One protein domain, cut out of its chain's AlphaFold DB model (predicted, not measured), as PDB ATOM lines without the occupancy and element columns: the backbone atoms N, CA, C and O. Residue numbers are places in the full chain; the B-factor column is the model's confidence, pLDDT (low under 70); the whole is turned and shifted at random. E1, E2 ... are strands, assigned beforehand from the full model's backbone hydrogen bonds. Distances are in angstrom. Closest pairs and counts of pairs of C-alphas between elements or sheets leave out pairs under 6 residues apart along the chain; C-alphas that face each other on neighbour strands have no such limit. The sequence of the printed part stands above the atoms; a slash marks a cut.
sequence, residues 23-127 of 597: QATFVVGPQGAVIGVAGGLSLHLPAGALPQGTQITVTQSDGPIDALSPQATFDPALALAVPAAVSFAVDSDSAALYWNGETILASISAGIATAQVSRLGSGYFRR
ATOM      1  N   GLN A  23     411.427 287.241 342.360       85.75
ATOM      2  CA  GLN A  23     410.089 287.724 342.685       85.75
ATOM      3  C   GLN A  23     409.954 287.865 344.197       85.75
ATOM      4  O   GLN A  23     410.309 286.959 344.951       85.75
ATOM      5  N   ALA A  24     409.426 289.000 344.641       87.12
ATOM      6  CA  ALA A  24     409.141 289.261 346.042       87.12
ATOM      7  C   ALA A  24     407.796 289.976 346.173       87.12
ATOM      8  O   ALA A  24     407.420 290.775 345.322       87.12
ATOM      9  N   THR A  25     407.058 289.672 347.236       90.75
ATOM     10  CA  THR A  25     405.743 290.263 347.493       90.75
ATOM     11  C   THR A  25     405.743 290.937 348.853       90.75
ATOM     12  O   THR A  25     406.194 290.359 349.839       90.75
ATOM     13  N   PHE A  26     405.215 292.155 348.895       91.44
ATOM     14  CA  PHE A  26     405.175 293.012 350.071       91.44
ATOM     15  C   PHE A  26     403.756 293.530 350.272       91.44
ATOM     16  O   PHE A  26     403.032 293.740 349.305       91.44
ATOM     17  N   VAL A  27     403.355 293.779 351.517       92.06
ATOM     18  CA  VAL A  27     402.110 294.500 351.818       92.06
ATOM     19  C   VAL A  27     402.495 295.868 352.362       92.06
ATOM     20  O   VAL A  27     403.101 295.958 353.428       92.06
ATOM     21  N   VAL A  28     402.166 296.927 351.622       92.50
ATOM     22  CA  VAL A  28     402.498 298.312 351.982       92.50
ATOM     23  C   VAL A  28     401.225 299.072 352.318       92.50
ATOM     24  O   VAL A  28     400.274 299.072 351.543       92.50
ATOM     25  N   GLY A  29     401.196 299.698 353.492       89.94
ATOM     26  CA  GLY A  29     400.071 300.511 353.947       89.94
ATOM     27  C   GLY A  29     400.274 302.015 353.740       89.94
ATOM     28  O   GLY A  29     401.302 302.439 353.205       89.94
ATOM     29  N   PRO A  30     399.324 302.839 354.220       91.00
ATOM     30  CA  PRO A  30     399.374 304.299 354.104       91.00
ATOM     31  C   PRO A  30     400.592 304.958 354.756       91.00
ATOM     32  O   PRO A  30     400.956 306.070 354.399       91.00
ATOM     33  N   GLN A  31     401.253 304.283 355.690       90.62
ATOM     34  CA  GLN A  31     402.488 304.741 356.324       90.62
ATOM     35  C   GLN A  31     403.713 304.752 355.386       90.62
ATOM     36  O   GLN A  31     404.750 305.291 355.764       90.62
ATOM     37  N   GLY A  32     403.604 304.182 354.180       90.88
ATOM     38  CA  GLY A  32     404.724 304.032 353.250       90.88
ATOM     39  C   GLY A  32     405.641 302.856 353.604       90.88
ATOM     40  O   GLY A  32     405.419 302.138 354.582       90.88
ATOM     41  N   ALA A  33     406.657 302.622 352.773       92.44
ATOM     42  CA  ALA A  33     407.672 301.592 352.987       92.44
ATOM     43  C   ALA A  33     408.895 301.807 352.086       92.44
ATOM     44  O   ALA A  33     408.802 302.413 351.021       92.44
ATOM     45  N   VAL A  34     410.024 301.216 352.474       91.06
ATOM     46  CA  VAL A  34     411.166 301.006 351.575       91.06
ATOM     47  C   VAL A  34     411.232 299.527 351.243       91.06
ATOM     48  O   VAL A  34     411.404 298.694 352.132       91.06
ATOM     49  N   ILE A  35     411.068 299.199 349.968       88.19
ATOM     50  CA  ILE A  35     411.123 297.835 349.459       88.19
ATOM     51  C   ILE A  35     412.494 297.620 348.830       88.19
ATOM     52  O   ILE A  35     412.791 298.209 347.797       88.19
ATOM     53  N   GLY A  36     413.313 296.758 349.429       82.56
ATOM     54  CA  GLY A  36     414.544 296.266 348.814       82.56
ATOM     55  C   GLY A  36     414.309 294.917 348.138       82.56
ATOM     56  O   GLY A  36     413.702 294.026 348.732       82.56
ATOM     57  N   VAL A  37     414.811 294.753 346.916       76.25
ATOM     58  CA  VAL A  37     414.783 293.483 346.176       76.25
ATOM     59  C   VAL A  37     416.218 293.032 345.903       76.25
ATOM     60  O   VAL A  37     417.152 293.841 345.874       76.25
ATOM     61  N   ALA A  38     416.418 291.724 345.731       66.56
ATOM     62  CA  ALA A  38     417.711 291.171 345.341       66.56
ATOM     63  C   ALA A  38     418.256 291.878 344.080       66.56
ATOM     64  O   ALA A  38     417.506 292.400 343.259       66.56
ATOM     65  N   GLY A  39     419.581 291.964 343.950       66.19
ATOM     66  CA  GLY A  39     420.211 292.654 342.819       66.19
ATOM     67  C   GLY A  39     420.280 294.183 342.930       66.19
ATOM     68  O   GLY A  39     420.751 294.811 341.994       66.19
ATOM     69  N   GLY A  40     419.880 294.790 344.056       77.31
ATOM     70  CA  GLY A  40     420.136 296.213 344.338       77.31
ATOM     71  C   GLY A  40     419.032 297.186 343.908       77.31
ATOM     72  O   GLY A  40     419.234 298.395 343.986       77.31
ATOM     73  N   LEU A  41     417.868 296.675 343.492       85.44
ATOM     74  CA  LEU A  41     416.668 297.484 343.266       85.44
ATOM     75  C   LEU A  41     416.048 297.897 344.602       85.44
ATOM     76  O   LEU A  41     415.818 297.056 345.472       85.44
ATOM     77  N   SER A  42     415.714 299.177 344.724       90.38
ATOM     78  CA  SER A  42     414.957 299.720 345.845       90.38
ATOM     79  C   SER A  42     413.775 300.546 345.341       90.38
ATOM     80  O   SER A  42     413.913 301.306 344.385       90.38
ATOM     81  N   LEU A  43     412.618 300.404 345.983       91.19
ATOM     82  CA  LEU A  43     411.463 301.283 345.811       91.19
ATOM     83  C   LEU A  43     411.160 301.963 347.150       91.19
ATOM     84  O   LEU A  43     410.793 301.299 348.119       91.19
ATOM     85  N   HIS A  44     411.266 303.285 347.197       93.81
ATOM     86  CA  HIS A  44     410.890 304.099 348.348       93.81
ATOM     87  C   HIS A  44     409.497 304.704 348.138       93.81
ATOM     88  O   HIS A  44     409.332 305.666 347.383       93.81
ATOM     89  N   LEU A  45     408.499 304.150 348.826       91.69
ATOM     90  CA  LEU A  45     407.121 304.642 348.874       91.69
ATOM     91  C   LEU A  45     406.957 305.570 350.089       91.69
ATOM     92  O   LEU A  45     406.990 305.078 351.222       91.69
ATOM     93  N   PRO A  46     406.769 306.888 349.900       90.31
ATOM     94  CA  PRO A  46     406.522 307.797 351.015       90.31
ATOM     95  C   PRO A  46     405.156 307.544 351.673       90.31
ATOM     96  O   PRO A  46     404.252 306.946 351.082       90.31
ATOM     97  N   ALA A  47     404.993 308.025 352.909       89.69
ATOM     98  CA  ALA A  47     403.701 308.003 353.589       89.69
ATOM     99  C   ALA A  47     402.640 308.748 352.761       89.69
ATOM    100  O   ALA A  47     402.905 309.804 352.189       89.69
ATOM    101  N   GLY A  48     401.440 308.181 352.681       87.06
ATOM    102  CA  GLY A  48     400.331 308.689 351.878       87.06
ATOM    103  C   GLY A  48     400.374 308.300 350.398       87.06
ATOM    104  O   GLY A  48     399.399 308.563 349.703       87.06
ATOM    105  N   ALA A  49     401.430 307.636 349.902       88.50
ATOM    106  CA  ALA A  49     401.493 307.207 348.499       88.50
ATOM    107  C   ALA A  49     400.377 306.212 348.122       88.50
ATOM    108  O   ALA A  49     399.915 306.206 346.979       88.50
ATOM    109  N   LEU A  50     399.932 305.403 349.092       91.75
ATOM    110  CA  LEU A  50     398.849 304.430 348.963       91.75
ATOM    111  C   LEU A  50     397.743 304.729 349.988       91.75
ATOM    112  O   LEU A  50     398.051 304.964 351.156       91.75
ATOM    113  N   PRO A  51     396.457 304.671 349.604       86.38
ATOM    114  CA  PRO A  51     395.350 304.993 350.508       86.38
ATOM    115  C   PRO A  51     395.027 303.867 351.501       86.38
ATOM    116  O   PRO A  51     394.364 304.100 352.508       86.38
ATOM    117  N   GLN A  52     395.477 302.640 351.228       90.31
ATOM    118  CA  GLN A  52     395.209 301.454 352.041       90.31
ATOM    119  C   GLN A  52     396.311 300.402 351.870       90.31
ATOM    120  O   GLN A  52     397.140 300.500 350.963       90.31
ATOM    121  N   GLY A  53     396.294 299.380 352.733       92.50
ATOM    122  CA  GLY A  53     397.154 298.202 352.612       92.50
ATOM    123  C   GLY A  53     397.034 297.572 351.229       92.50
ATOM    124  O   GLY A  53     395.985 297.044 350.876       92.50
ATOM    125  N   THR A  54     398.108 297.645 350.450       94.31
ATOM    126  CA  THR A  54     398.164 297.169 349.070       94.31
ATOM    127  C   THR A  54     399.274 296.139 348.963       94.31
ATOM    128  O   THR A  54     400.410 296.383 349.377       94.31
ATOM    129  N   GLN A  55     398.937 294.969 348.432       95.38
ATOM    130  CA  GLN A  55     399.921 293.949 348.106       95.38
ATOM    131  C   GLN A  55     400.627 294.352 346.808       95.38
ATOM    132  O   GLN A  55     399.967 294.573 345.798       95.38
ATOM    133  N   ILE A  56     401.951 294.464 346.856       92.62
ATOM    134  CA  ILE A  56     402.811 294.795 345.725       92.62
ATOM    135  C   ILE A  56     403.731 293.609 345.480       92.62
ATOM    136  O   ILE A  56     404.544 293.252 346.337       92.62
ATOM    137  N   THR A  57     403.621 293.020 344.299       92.31
ATOM    138  CA  THR A  57     404.534 291.994 343.817       92.31
ATOM    139  C   THR A  57     405.543 292.634 342.875       92.31
ATOM    140  O   THR A  57     405.179 293.238 341.869       92.31
ATOM    141  N   VAL A  58     406.824 292.505 343.210       91.56
ATOM    142  CA  VAL A  58     407.941 292.967 342.391       91.56
ATOM    143  C   VAL A  58     408.559 291.764 341.709       91.56
ATOM    144  O   VAL A  58     408.988 290.826 342.381       91.56
ATOM    145  N   THR A  59     408.609 291.799 340.385       90.50
ATOM    146  CA  THR A  59     409.274 290.792 339.560       90.50
ATOM    147  C   THR A  59     410.426 291.458 338.830       90.50
ATOM    148  O   THR A  59     410.225 292.464 338.153       90.50
ATOM    149  N   GLN A  60     411.628 290.918 338.973       89.31
ATOM    150  CA  GLN A  60     412.775 291.286 338.158       89.31
ATOM    151  C   GLN A  60     412.986 290.248 337.069       89.31
ATOM    152  O   GLN A  60     412.916 289.053 337.349       89.31
ATOM    153  N   SER A  61     413.299 290.721 335.874       88.44
ATOM    154  CA  SER A  61     413.750 289.918 334.745       88.44
ATOM    155  C   SER A  61     414.968 290.562 334.097       88.44
ATOM    156  O   SER A  61     415.281 291.729 334.359       88.44
ATOM    157  N   ASP A  62     415.641 289.828 333.216       86.62
ATOM    158  CA  ASP A  62     416.691 290.406 332.378       86.62
ATOM    159  C   ASP A  62     416.146 291.630 331.622       86.62
ATOM    160  O   ASP A  62     415.045 291.606 331.065       86.62
ATOM    161  N   GLY A  63     416.903 292.726 331.668       83.12
ATOM    162  CA  GLY A  63     416.614 293.915 330.876       83.12
ATOM    163  C   GLY A  63     417.005 293.711 329.407       83.12
ATOM    164  O   GLY A  63     417.699 292.746 329.072       83.12
ATOM    165  N   PRO A  64     416.594 294.614 328.505       86.25
ATOM    166  CA  PRO A  64     417.107 294.616 327.140       86.25
ATOM    167  C   PRO A  64     418.630 294.836 327.099       86.25
ATOM    168  O   PRO A  64     419.239 295.280 328.068       86.25
ATOM    169  N   ILE A  65     419.250 294.516 325.958       84.25
ATOM    170  CA  ILE A  65     420.716 294.474 325.770       84.25
ATOM    171  C   ILE A  65     421.428 295.785 326.162       84.25
ATOM    172  O   ILE A  65     422.593 295.758 326.546       84.25
ATOM    173  N   ASP A  66     420.752 296.929 326.064       84.69
ATOM    174  CA  ASP A  66     421.274 298.263 326.380       84.69
ATOM    175  C   ASP A  66     420.982 298.731 327.820       84.69
ATOM    176  O   ASP A  66     421.310 299.867 328.181       84.69
ATOM    177  N   ALA A  67     420.356 297.892 328.647       88.75
ATOM    178  CA  ALA A  67     419.971 298.247 330.004       88.75
ATOM    179  C   ALA A  67     421.171 298.279 330.969       88.75
ATOM    180  O   ALA A  67     422.026 297.399 330.983       88.75
ATOM    181  N   LEU A  68     421.200 299.304 331.822       89.38
ATOM    182  CA  LEU A  68     422.095 299.436 332.976       89.38
ATOM    183  C   LEU A  68     421.562 298.692 334.214       89.38
ATOM    184  O   LEU A  68     422.286 298.548 335.195       89.38
ATOM    185  N   SER A  69     420.302 298.250 334.190       89.94
ATOM    186  CA  SER A  69     419.679 297.446 335.246       89.94
ATOM    187  C   SER A  69     418.831 296.311 334.662       89.94
ATOM    188  O   SER A  69     418.397 296.399 333.514       89.94
ATOM    189  N   PRO A  70     418.482 295.287 335.461       90.00
ATOM    190  CA  PRO A  70     417.365 294.397 335.165       90.00
ATOM    191  C   PRO A  70     416.063 295.183 334.971       90.00
ATOM    192  O   PRO A  70     415.911 296.301 335.483       90.00
ATOM    193  N   GLN A  71     415.111 294.580 334.267       90.75
ATOM    194  CA  GLN A  71     413.751 295.091 334.187       90.75
ATOM    195  C   GLN A  71     412.993 294.728 335.460       90.75
ATOM    196  O   GLN A  71     412.932 293.569 335.850       90.75
ATOM    197  N   ALA A  72     412.404 295.726 336.106       91.31
ATOM    198  CA  ALA A  72     411.544 295.565 337.263       91.31
ATOM    199  C   ALA A  72     410.087 295.772 336.854       91.31
ATOM    200  O   ALA A  72     409.777 296.720 336.143       91.31
ATOM    201  N   THR A  73     409.195 294.911 337.329       92.25
ATOM    202  CA  THR A  73     407.747 295.011 337.139       92.25
ATOM    203  C   THR A  73     407.064 294.968 338.496       92.25
ATOM    204  O   THR A  73     407.287 294.041 339.270       92.25
ATOM    205  N   PHE A  74     406.242 295.972 338.774       92.06
ATOM    206  CA  PHE A  74     405.474 296.133 340.000       92.06
ATOM    207  C   PHE A  74     403.995 295.924 339.687       92.06
ATOM    208  O   PHE A  74     403.411 296.673 338.903       92.06
ATOM    209  N   ASP A  75     403.405 294.910 340.312       91.50
ATOM    210  CA  ASP A  75     402.000 294.537 340.163       91.50
ATOM    211  C   ASP A  75     401.274 294.718 341.512       91.50
ATOM    212  O   ASP A  75     401.803 294.269 342.534       91.50
ATOM    213  N   PRO A  76     400.103 295.384 341.568       91.00
ATOM    214  CA  PRO A  76     399.377 295.981 340.451       91.00
ATOM    215  C   PRO A  76     399.986 297.285 339.925       91.00
ATOM    216  O   PRO A  76     400.500 298.114 340.679       91.00
ATOM    217  N   ALA A  77     399.855 297.502 338.615       90.19
ATOM    218  CA  ALA A  77     400.182 298.777 337.985       90.19
ATOM    219  C   ALA A  77     399.148 299.849 338.374       90.19
ATOM    220  O   ALA A  77     398.044 299.908 337.824       90.19
ATOM    221  N   LEU A  78     399.499 300.721 339.319       91.25
ATOM    222  CA  LEU A  78     398.573 301.672 339.944       91.25
ATOM    223  C   LEU A  78     399.159 303.082 340.038       91.25
ATOM    224  O   LEU A  78     400.373 303.251 340.139       91.25
ATOM    225  N   ALA A  79     398.292 304.095 340.022       87.94
ATOM    226  CA  ALA A  79     398.676 305.488 340.247       87.94
ATOM    227  C   ALA A  79     398.888 305.764 341.741       87.94
ATOM    228  O   ALA A  79     398.101 305.320 342.577       87.94
ATOM    229  N   LEU A  80     399.948 306.498 342.060       88.25
ATOM    230  CA  LEU A  80     400.330 306.858 343.418       88.25
ATOM    231  C   LEU A  80     399.854 308.277 343.729       88.25
ATOM    232  O   LEU A  80     399.983 309.174 342.896       88.25
ATOM    233  N   ALA A  81     399.344 308.492 344.942       81.31
ATOM    234  CA  ALA A  81     398.944 309.829 345.390       81.31
ATOM    235  C   ALA A  81     400.154 310.737 345.678       81.31
ATOM    236  O   ALA A  81     400.048 311.960 345.618       81.31
ATOM    237  N   VAL A  82     401.309 310.131 345.967       83.06
ATOM    238  CA  VAL A  82     402.603 310.795 346.157       83.06
ATOM    239  C   VAL A  82     403.650 310.011 345.357       83.06
ATOM    240  O   VAL A  82     403.675 308.783 345.484       83.06
ATOM    241  N   PRO A  83     404.508 310.662 344.546       87.56
ATOM    242  CA  PRO A  83     405.540 309.970 343.779       87.56
ATOM    243  C   PRO A  83     406.471 309.115 344.649       87.56
ATOM    244  O   PRO A  83     406.831 309.501 345.762       87.56
ATOM    245  N   ALA A  84     406.868 307.956 344.130       89.12
ATOM    246  CA  ALA A  84     407.814 307.043 344.760       89.12
ATOM    247  C   ALA A  84     409.175 307.092 344.065       89.12
ATOM    248  O   ALA A  84     409.253 307.319 342.858       89.12
ATOM    249  N   ALA A  85     410.248 306.811 344.806       90.38
ATOM    250  CA  ALA A  85     411.595 306.760 344.245       90.38
ATOM    251  C   ALA A  85     411.965 305.321 343.874       90.38
ATOM    252  O   ALA A  85     411.964 304.445 344.739       90.38
ATOM    253  N   VAL A  86     412.310 305.079 342.613       91.69
ATOM    254  CA  VAL A  86     412.910 303.823 342.148       91.69
ATOM    255  C   VAL A  86     414.412 304.030 342.052       91.69
ATOM    256  O   VAL A  86     414.858 304.968 341.389       91.69
ATOM    257  N   SER A  87     415.188 303.152 342.679       92.38
ATOM    258  CA  SER A  87     416.646 303.234 342.704       92.38
ATOM    259  C   SER A  87     417.299 301.918 342.304       92.38
ATOM    260  O   SER A  87     416.822 300.846 342.676       92.38
ATOM    261  N   PHE A  88     418.412 301.996 341.578       91.69
ATOM    262  CA  PHE A  88     419.220 300.839 341.198       91.69
ATOM    263  C   PHE A  88     420.708 301.206 341.146       91.69
ATOM    264  O   PHE A  88     421.061 302.331 340.787       91.69
ATOM    265  N   ALA A  89     421.588 300.270 341.497       88.94
ATOM    266  CA  ALA A  89     423.031 300.462 341.360       88.94
ATOM    267  C   ALA A  89     423.441 300.384 339.881       88.94
ATOM    268  O   ALA A  89     423.183 299.378 339.227       88.94
ATOM    269  N   VAL A  90     424.086 301.421 339.353       87.25
ATOM    270  CA  VAL A  90     424.501 301.488 337.944       87.25
ATOM    271  C   VAL A  90     425.989 301.797 337.833       87.25
ATOM    272  O   VAL A  90     426.520 302.618 338.577       87.25
ATOM    273  N   ASP A  91     426.653 301.169 336.864       86.00
ATOM    274  CA  ASP A  91     428.032 301.493 336.479       86.00
ATOM    275  C   ASP A  91     428.021 302.491 335.309       86.00
ATOM    276  O   ASP A  91     428.304 302.175 334.150       86.00
ATOM    277  N   SER A  92     427.522 303.696 335.584       83.56
ATOM    278  CA  SER A  92     427.492 304.783 334.613       83.56
ATOM    279  C   SER A  92     427.391 306.135 335.299       83.56
ATOM    280  O   SER A  92     426.714 306.273 336.312       83.56
ATOM    281  N   ASP A  93     427.976 307.150 334.669       80.81
ATOM    282  CA  ASP A  93     427.851 308.548 335.093       80.81
ATOM    283  C   ASP A  93     426.523 309.185 334.639       80.81
ATOM    284  O   ASP A  93     426.214 310.322 334.989       80.81
ATOM    285  N   SER A  94     425.716 308.461 333.850       79.94
ATOM    286  CA  SER A  94     424.399 308.908 333.390       79.94
ATOM    287  C   SER A  94     423.426 307.739 333.257       79.94
ATOM    288  O   SER A  94     423.766 306.691 332.710       79.94
ATOM    289  N   ALA A  95     422.191 307.927 333.710       86.94
ATOM    290  CA  ALA A  95     421.145 306.923 333.602       86.94
ATOM    291  C   ALA A  95     419.780 307.595 333.445       86.94
ATOM    292  O   ALA A  95     419.540 308.694 333.944       86.94
ATOM    293  N   ALA A  96     418.874 306.918 332.755       86.50
ATOM    294  CA  ALA A  96     417.464 307.258 332.715       86.50
ATOM    295  C   ALA A  96     416.637 305.995 332.942       86.50
ATOM    296  O   ALA A  96     416.982 304.922 332.441       86.50
ATOM    297  N   LEU A  97     415.557 306.137 333.702       89.06
ATOM    298  CA  LEU A  97     414.565 305.103 333.926       89.06
ATOM    299  C   LEU A  97     413.577 305.097 332.755       89.06
ATOM    300  O   LEU A  97     412.907 306.093 332.493       89.06
ATOM    301  N   TYR A  98     413.483 303.967 332.067       88.44
ATOM    302  CA  TYR A  98     412.494 303.709 331.030       88.44
ATOM    303  C   TYR A  98     411.310 303.048 331.693       88.44
ATOM    304  O   TYR A  98     411.407 301.884 332.065       88.44
ATOM    305  N   TRP A  99     410.233 303.799 331.897       89.50
ATOM    306  CA  TRP A  99     409.129 303.415 332.767       89.50
ATOM    307  C   TRP A  99     407.800 303.555 332.044       89.50
ATOM    308  O   TRP A  99     407.430 304.655 331.653       89.50
ATOM    309  N   ASN A 100     407.072 302.452 331.856       86.06
ATOM    310  CA  ASN A 100     405.756 302.456 331.202       86.06
ATOM    311  C   ASN A 100     405.722 303.185 329.834       86.06
ATOM    312  O   ASN A 100     404.713 303.786 329.478       86.06
ATOM    313  N   GLY A 101     406.818 303.135 329.067       77.00
ATOM    314  CA  GLY A 101     406.946 303.808 327.765       77.00
ATOM    315  C   GLY A 101     407.487 305.244 327.821       77.00
ATOM    316  O   GLY A 101     407.715 305.839 326.772       77.00
ATOM    317  N   GLU A 102     407.752 305.782 329.010       76.31
ATOM    318  CA  GLU A 102     408.345 307.106 329.218       76.31
ATOM    319  C   GLU A 102     409.833 307.006 329.577       76.31
ATOM    320  O   GLU A 102     410.301 305.988 330.085       76.31
ATOM    321  N   THR A 103     410.592 308.076 329.330       81.69
ATOM    322  CA  THR A 103     411.994 308.201 329.761       81.69
ATOM    323  C   THR A 103     412.096 309.254 330.854       81.69
ATOM    324  O   THR A 103     411.796 310.420 330.619       81.69
ATOM    325  N   ILE A 104     412.561 308.859 332.036       80.50
ATOM    326  CA  ILE A 104     412.711 309.727 333.207       80.50
ATOM    327  C   ILE A 104     414.201 309.815 333.537       80.50
ATOM    328  O   ILE A 104     414.836 308.797 333.806       80.50
ATOM    329  N   LEU A 105     414.787 311.014 333.506       80.88
ATOM    330  CA  LEU A 105     416.194 311.188 333.886       80.88
ATOM    331  C   LEU A 105     416.408 310.795 335.351       80.88
ATOM    332  O   LEU A 105     415.622 311.165 336.224       80.88
ATOM    333  N   ALA A 106     417.483 310.056 335.614       83.31
ATOM    334  CA  ALA A 106     417.842 309.632 336.955       83.31
ATOM    335  C   ALA A 106     418.940 310.529 337.532       83.31
ATOM    336  O   ALA A 106     419.905 310.866 336.845       83.31
ATOM    337  N   SER A 107     418.839 310.860 338.816       81.81
ATOM    338  CA  SER A 107     419.972 311.401 339.568       81.81
ATOM    339  C   SER A 107     420.886 310.254 339.984       81.81
ATOM    340  O   SER A 107     420.388 309.256 340.512       81.81
ATOM    341  N   ILE A 108     422.198 310.397 339.804       82.62
ATOM    342  CA  ILE A 108     423.177 309.408 340.265       82.62
ATOM    343  C   ILE A 108     423.940 309.979 341.453       82.62
ATOM    344  O   ILE A 108     424.525 311.056 341.365       82.62
ATOM    345  N   SER A 109     423.939 309.250 342.566       82.00
ATOM    346  CA  SER A 109     424.757 309.563 343.738       82.00
ATOM    347  C   SER A 109     425.382 308.285 344.272       82.00
ATOM    348  O   SER A 109     424.688 307.283 344.438       82.00
ATOM    349  N   ALA A 110     426.702 308.300 344.482       86.56
ATOM    350  CA  ALA A 110     427.475 307.141 344.936       86.56
ATOM    351  C   ALA A 110     427.192 305.843 344.135       86.56
ATOM    352  O   ALA A 110     427.092 304.763 344.711       86.56
ATOM    353  N   GLY A 111     427.030 305.953 342.808       85.31
ATOM    354  CA  GLY A 111     426.759 304.813 341.917       85.31
ATOM    355  C   GLY A 111     425.319 304.284 341.948       85.31
ATOM    356  O   GLY A 111     425.036 303.245 341.360       85.31
ATOM    357  N   ILE A 112     424.390 304.974 342.618       88.38
ATOM    358  CA  ILE A 112     422.968 304.612 342.647       88.38
ATOM    359  C   ILE A 112     422.184 305.612 341.799       88.38
ATOM    360  O   ILE A 112     422.089 306.790 342.146       88.38
ATOM    361  N   ALA A 113     421.596 305.133 340.705       87.88
ATOM    362  CA  ALA A 113     420.631 305.891 339.920       87.88
ATOM    363  C   ALA A 113     419.275 305.875 340.620       87.88
ATOM    364  O   ALA A 113     418.806 304.815 341.022       87.88
ATOM    365  N   THR A 114     418.644 307.040 340.756       89.62
ATOM    366  CA  THR A 114     417.319 307.202 341.366       89.62
ATOM    367  C   THR A 114     416.426 308.057 340.476       89.62
ATOM    368  O   THR A 114     416.847 309.123 340.029       89.62
ATOM    369  N   ALA A 115     415.195 307.611 340.238       87.19
ATOM    370  CA  ALA A 115     414.179 308.333 339.475       87.19
ATOM    371  C   ALA A 115     412.830 308.300 340.210       87.19
ATOM    372  O   ALA A 115     412.505 307.318 340.878       87.19
ATOM    373  N   GLN A 116     412.048 309.376 340.099       90.00
ATOM    374  CA  GLN A 116     410.721 309.476 340.716       90.00
ATOM    375  C   GLN A 116     409.639 308.990 339.748       90.00
ATOM    376  O   GLN A 116     409.650 309.357 338.575       90.00
ATOM    377  N   VAL A 117     408.687 308.201 340.245       87.50
ATOM    378  CA  VAL A 117     407.555 307.676 339.471       87.50
ATOM    379  C   VAL A 117     406.239 307.960 340.187       87.50
ATOM    380  O   VAL A 117     406.104 307.746 341.388       87.50
ATOM    381  N   SER A 118     405.236 308.420 339.446       87.56
ATOM    382  CA  SER A 118     403.871 308.652 339.948       87.56
ATOM    383  C   SER A 118     402.943 307.457 339.748       87.56
ATOM    384  O   SER A 118     401.790 307.475 340.174       87.56
ATOM    385  N   ARG A 119     403.426 306.399 339.095       90.25
ATOM    386  CA  ARG A 119     402.663 305.187 338.815       90.25
ATOM    387  C   ARG A 119     403.567 303.969 338.934       90.25
ATOM    388  O   ARG A 119     404.644 303.955 338.343       90.25
ATOM    389  N   LEU A 120     403.122 302.938 339.647       92.25
ATOM    390  CA  LEU A 120     403.761 301.625 339.607       92.25
ATOM    391  C   LEU A 120     403.504 300.959 338.252       92.25
ATOM    392  O   LEU A 120     402.470 301.173 337.618       92.25
ATOM    393  N   GLY A 121     404.462 300.167 337.797       91.25
ATOM    394  CA  GLY A 121     404.405 299.496 336.509       91.25
ATOM    395  C   GLY A 121     405.728 298.811 336.222       91.25
ATOM    396  O   GLY A 121     406.308 298.218 337.129       91.25
ATOM    397  N   SER A 122     406.208 298.888 334.987       91.69
ATOM    398  CA  SER A 122     407.416 298.178 334.570       91.69
ATOM    399  C   SER A 122     408.459 299.085 333.936       91.69
ATOM    400  O   SER A 122     408.112 299.980 333.160       91.69
ATOM    401  N   GLY A 123     409.734 298.786 334.180       92.00
ATOM    402  CA  GLY A 123     410.829 299.503 333.552       92.00
ATOM    403  C   GLY A 123     412.232 299.087 333.972       92.00
ATOM    404  O   GLY A 123     412.414 298.200 334.798       92.00
ATOM    405  N   TYR A 124     413.229 299.734 333.377       92.12
ATOM    406  CA  TYR A 124     414.656 299.481 333.595       92.12
ATOM    407  C   TYR A 124     415.455 300.777 333.428       92.12
ATOM    408  O   TYR A 124     415.018 301.706 332.747       92.12
ATOM    409  N   PHE A 125     416.637 300.860 334.032       90.69
ATOM    410  CA  PHE A 125     417.584 301.935 333.761       90.69
ATOM    411  C   PHE A 125     418.377 301.616 332.498       90.69
ATOM    412  O   PHE A 125     418.802 300.482 332.304       90.69
ATOM    413  N   ARG A 126     418.638 302.618 331.661       89.88
ATOM    414  CA  ARG A 126     419.649 302.557 330.594       89.88
ATOM    415  C   ARG A 126     420.362 303.895 330.453       89.88
ATOM    416  O   ARG A 126     419.956 304.879 331.077       89.88
ATOM    417  N   ARG A 127     421.401 303.960 329.616       84.44
ATOM    418  CA  ARG A 127     421.979 305.260 329.250       84.44
ATOM    419  C   ARG A 127     420.919 306.094 328.519       84.44
ATOM    420  O   ARG A 127     420.250 305.569 327.623       84.44
TER     421      ARG A 127
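What this domain is: This is residues 23 to 127 of the 597 residues of an uncharacterized protein of Deltaproteobacteria bacterium (UniProt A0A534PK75). Two strongly twisted sheets stand partly face to face as a sandwich, E1, E4, E5, E11, E7 and E8 in one and E2, E3, E6, E10 and E9 in the other. The two layers draw together along both sides, where E1 comes near E2 and where E8 runs on into E9. The printed part has 105 residues with no named helix and eleven strands, E1 to E11 in chain order; both sheets are antiparallel, and the class is all strand. The whole is compact, with a radius of gyration of the C-alphas of 12.8 A, and only just elongated, spanning 37 by 24 by 23 A.

How they stand to each other: The larger sheet runs E1, residues 23 to 28, E4, 54 to 61, E5, 71 to 75, E11, 122 to 126, E7, 96 to 99, and E8, 102 to 105. E1 is an edge strand, antiparallel to E4 at 157 degrees, with N 26 and O 56 2.9 A apart. E4 and E5 form a hairpin, with N 59 and O 73 2.8 A apart. E11 pairs staggered, with E5 over 122 to 123 (N 72 and O 123, 2.8 A) and with E7 over 123 to 126 (N 98 and O 124, 2.8 A). E7 and E8 form a hairpin, with N 97 and O 104 2.8 A apart. The other sheet runs E2, residues 33 to 36, E3, 42 to 45, E6, 79 to 89, E10, 112 to 119, and E9, 107 to 109. E2 and E3 form a hairpin, with N 35 and O 43 2.8 A apart. E6 bends by 98 degrees at residue 82 and is antiparallel to E3, with N 44 and O 85 2.8 A apart, and to E10, with N 86 and O 115 2.8 A apart. E9 and E10 form a hairpin, with N 107 and O 114 2.9 A apart. Between the sheets, the closest C-alphas of E7 and E10 are those of Leu 97 and Ala 115, 6.4 A apart, and those of E1 and E2 are Phe 26 and Ile 35, 7.7 A apart.

Where its parts are: E1 begins at C-alpha 23, (410.089, 287.724, 342.685), and is 16.0 A long. E4 measures 22.4 A, E6 24.9 A, E10 20.7 A, E11 13.6 A and E5 13.2 A from first to last C-alpha. E6 begins at C-alpha 79, (398.676, 305.488, 340.247). E11 ends at C-alpha 126, (419.649, 302.557, 330.594).

The domain as a whole: The two C-alphas farthest apart, those of Gln 52 and Asp 93, are 37.5 A apart. The printed part has no cut and no long link. The mean pLDDT of the printed part is 87.7; residues 38 to 39 are under 70.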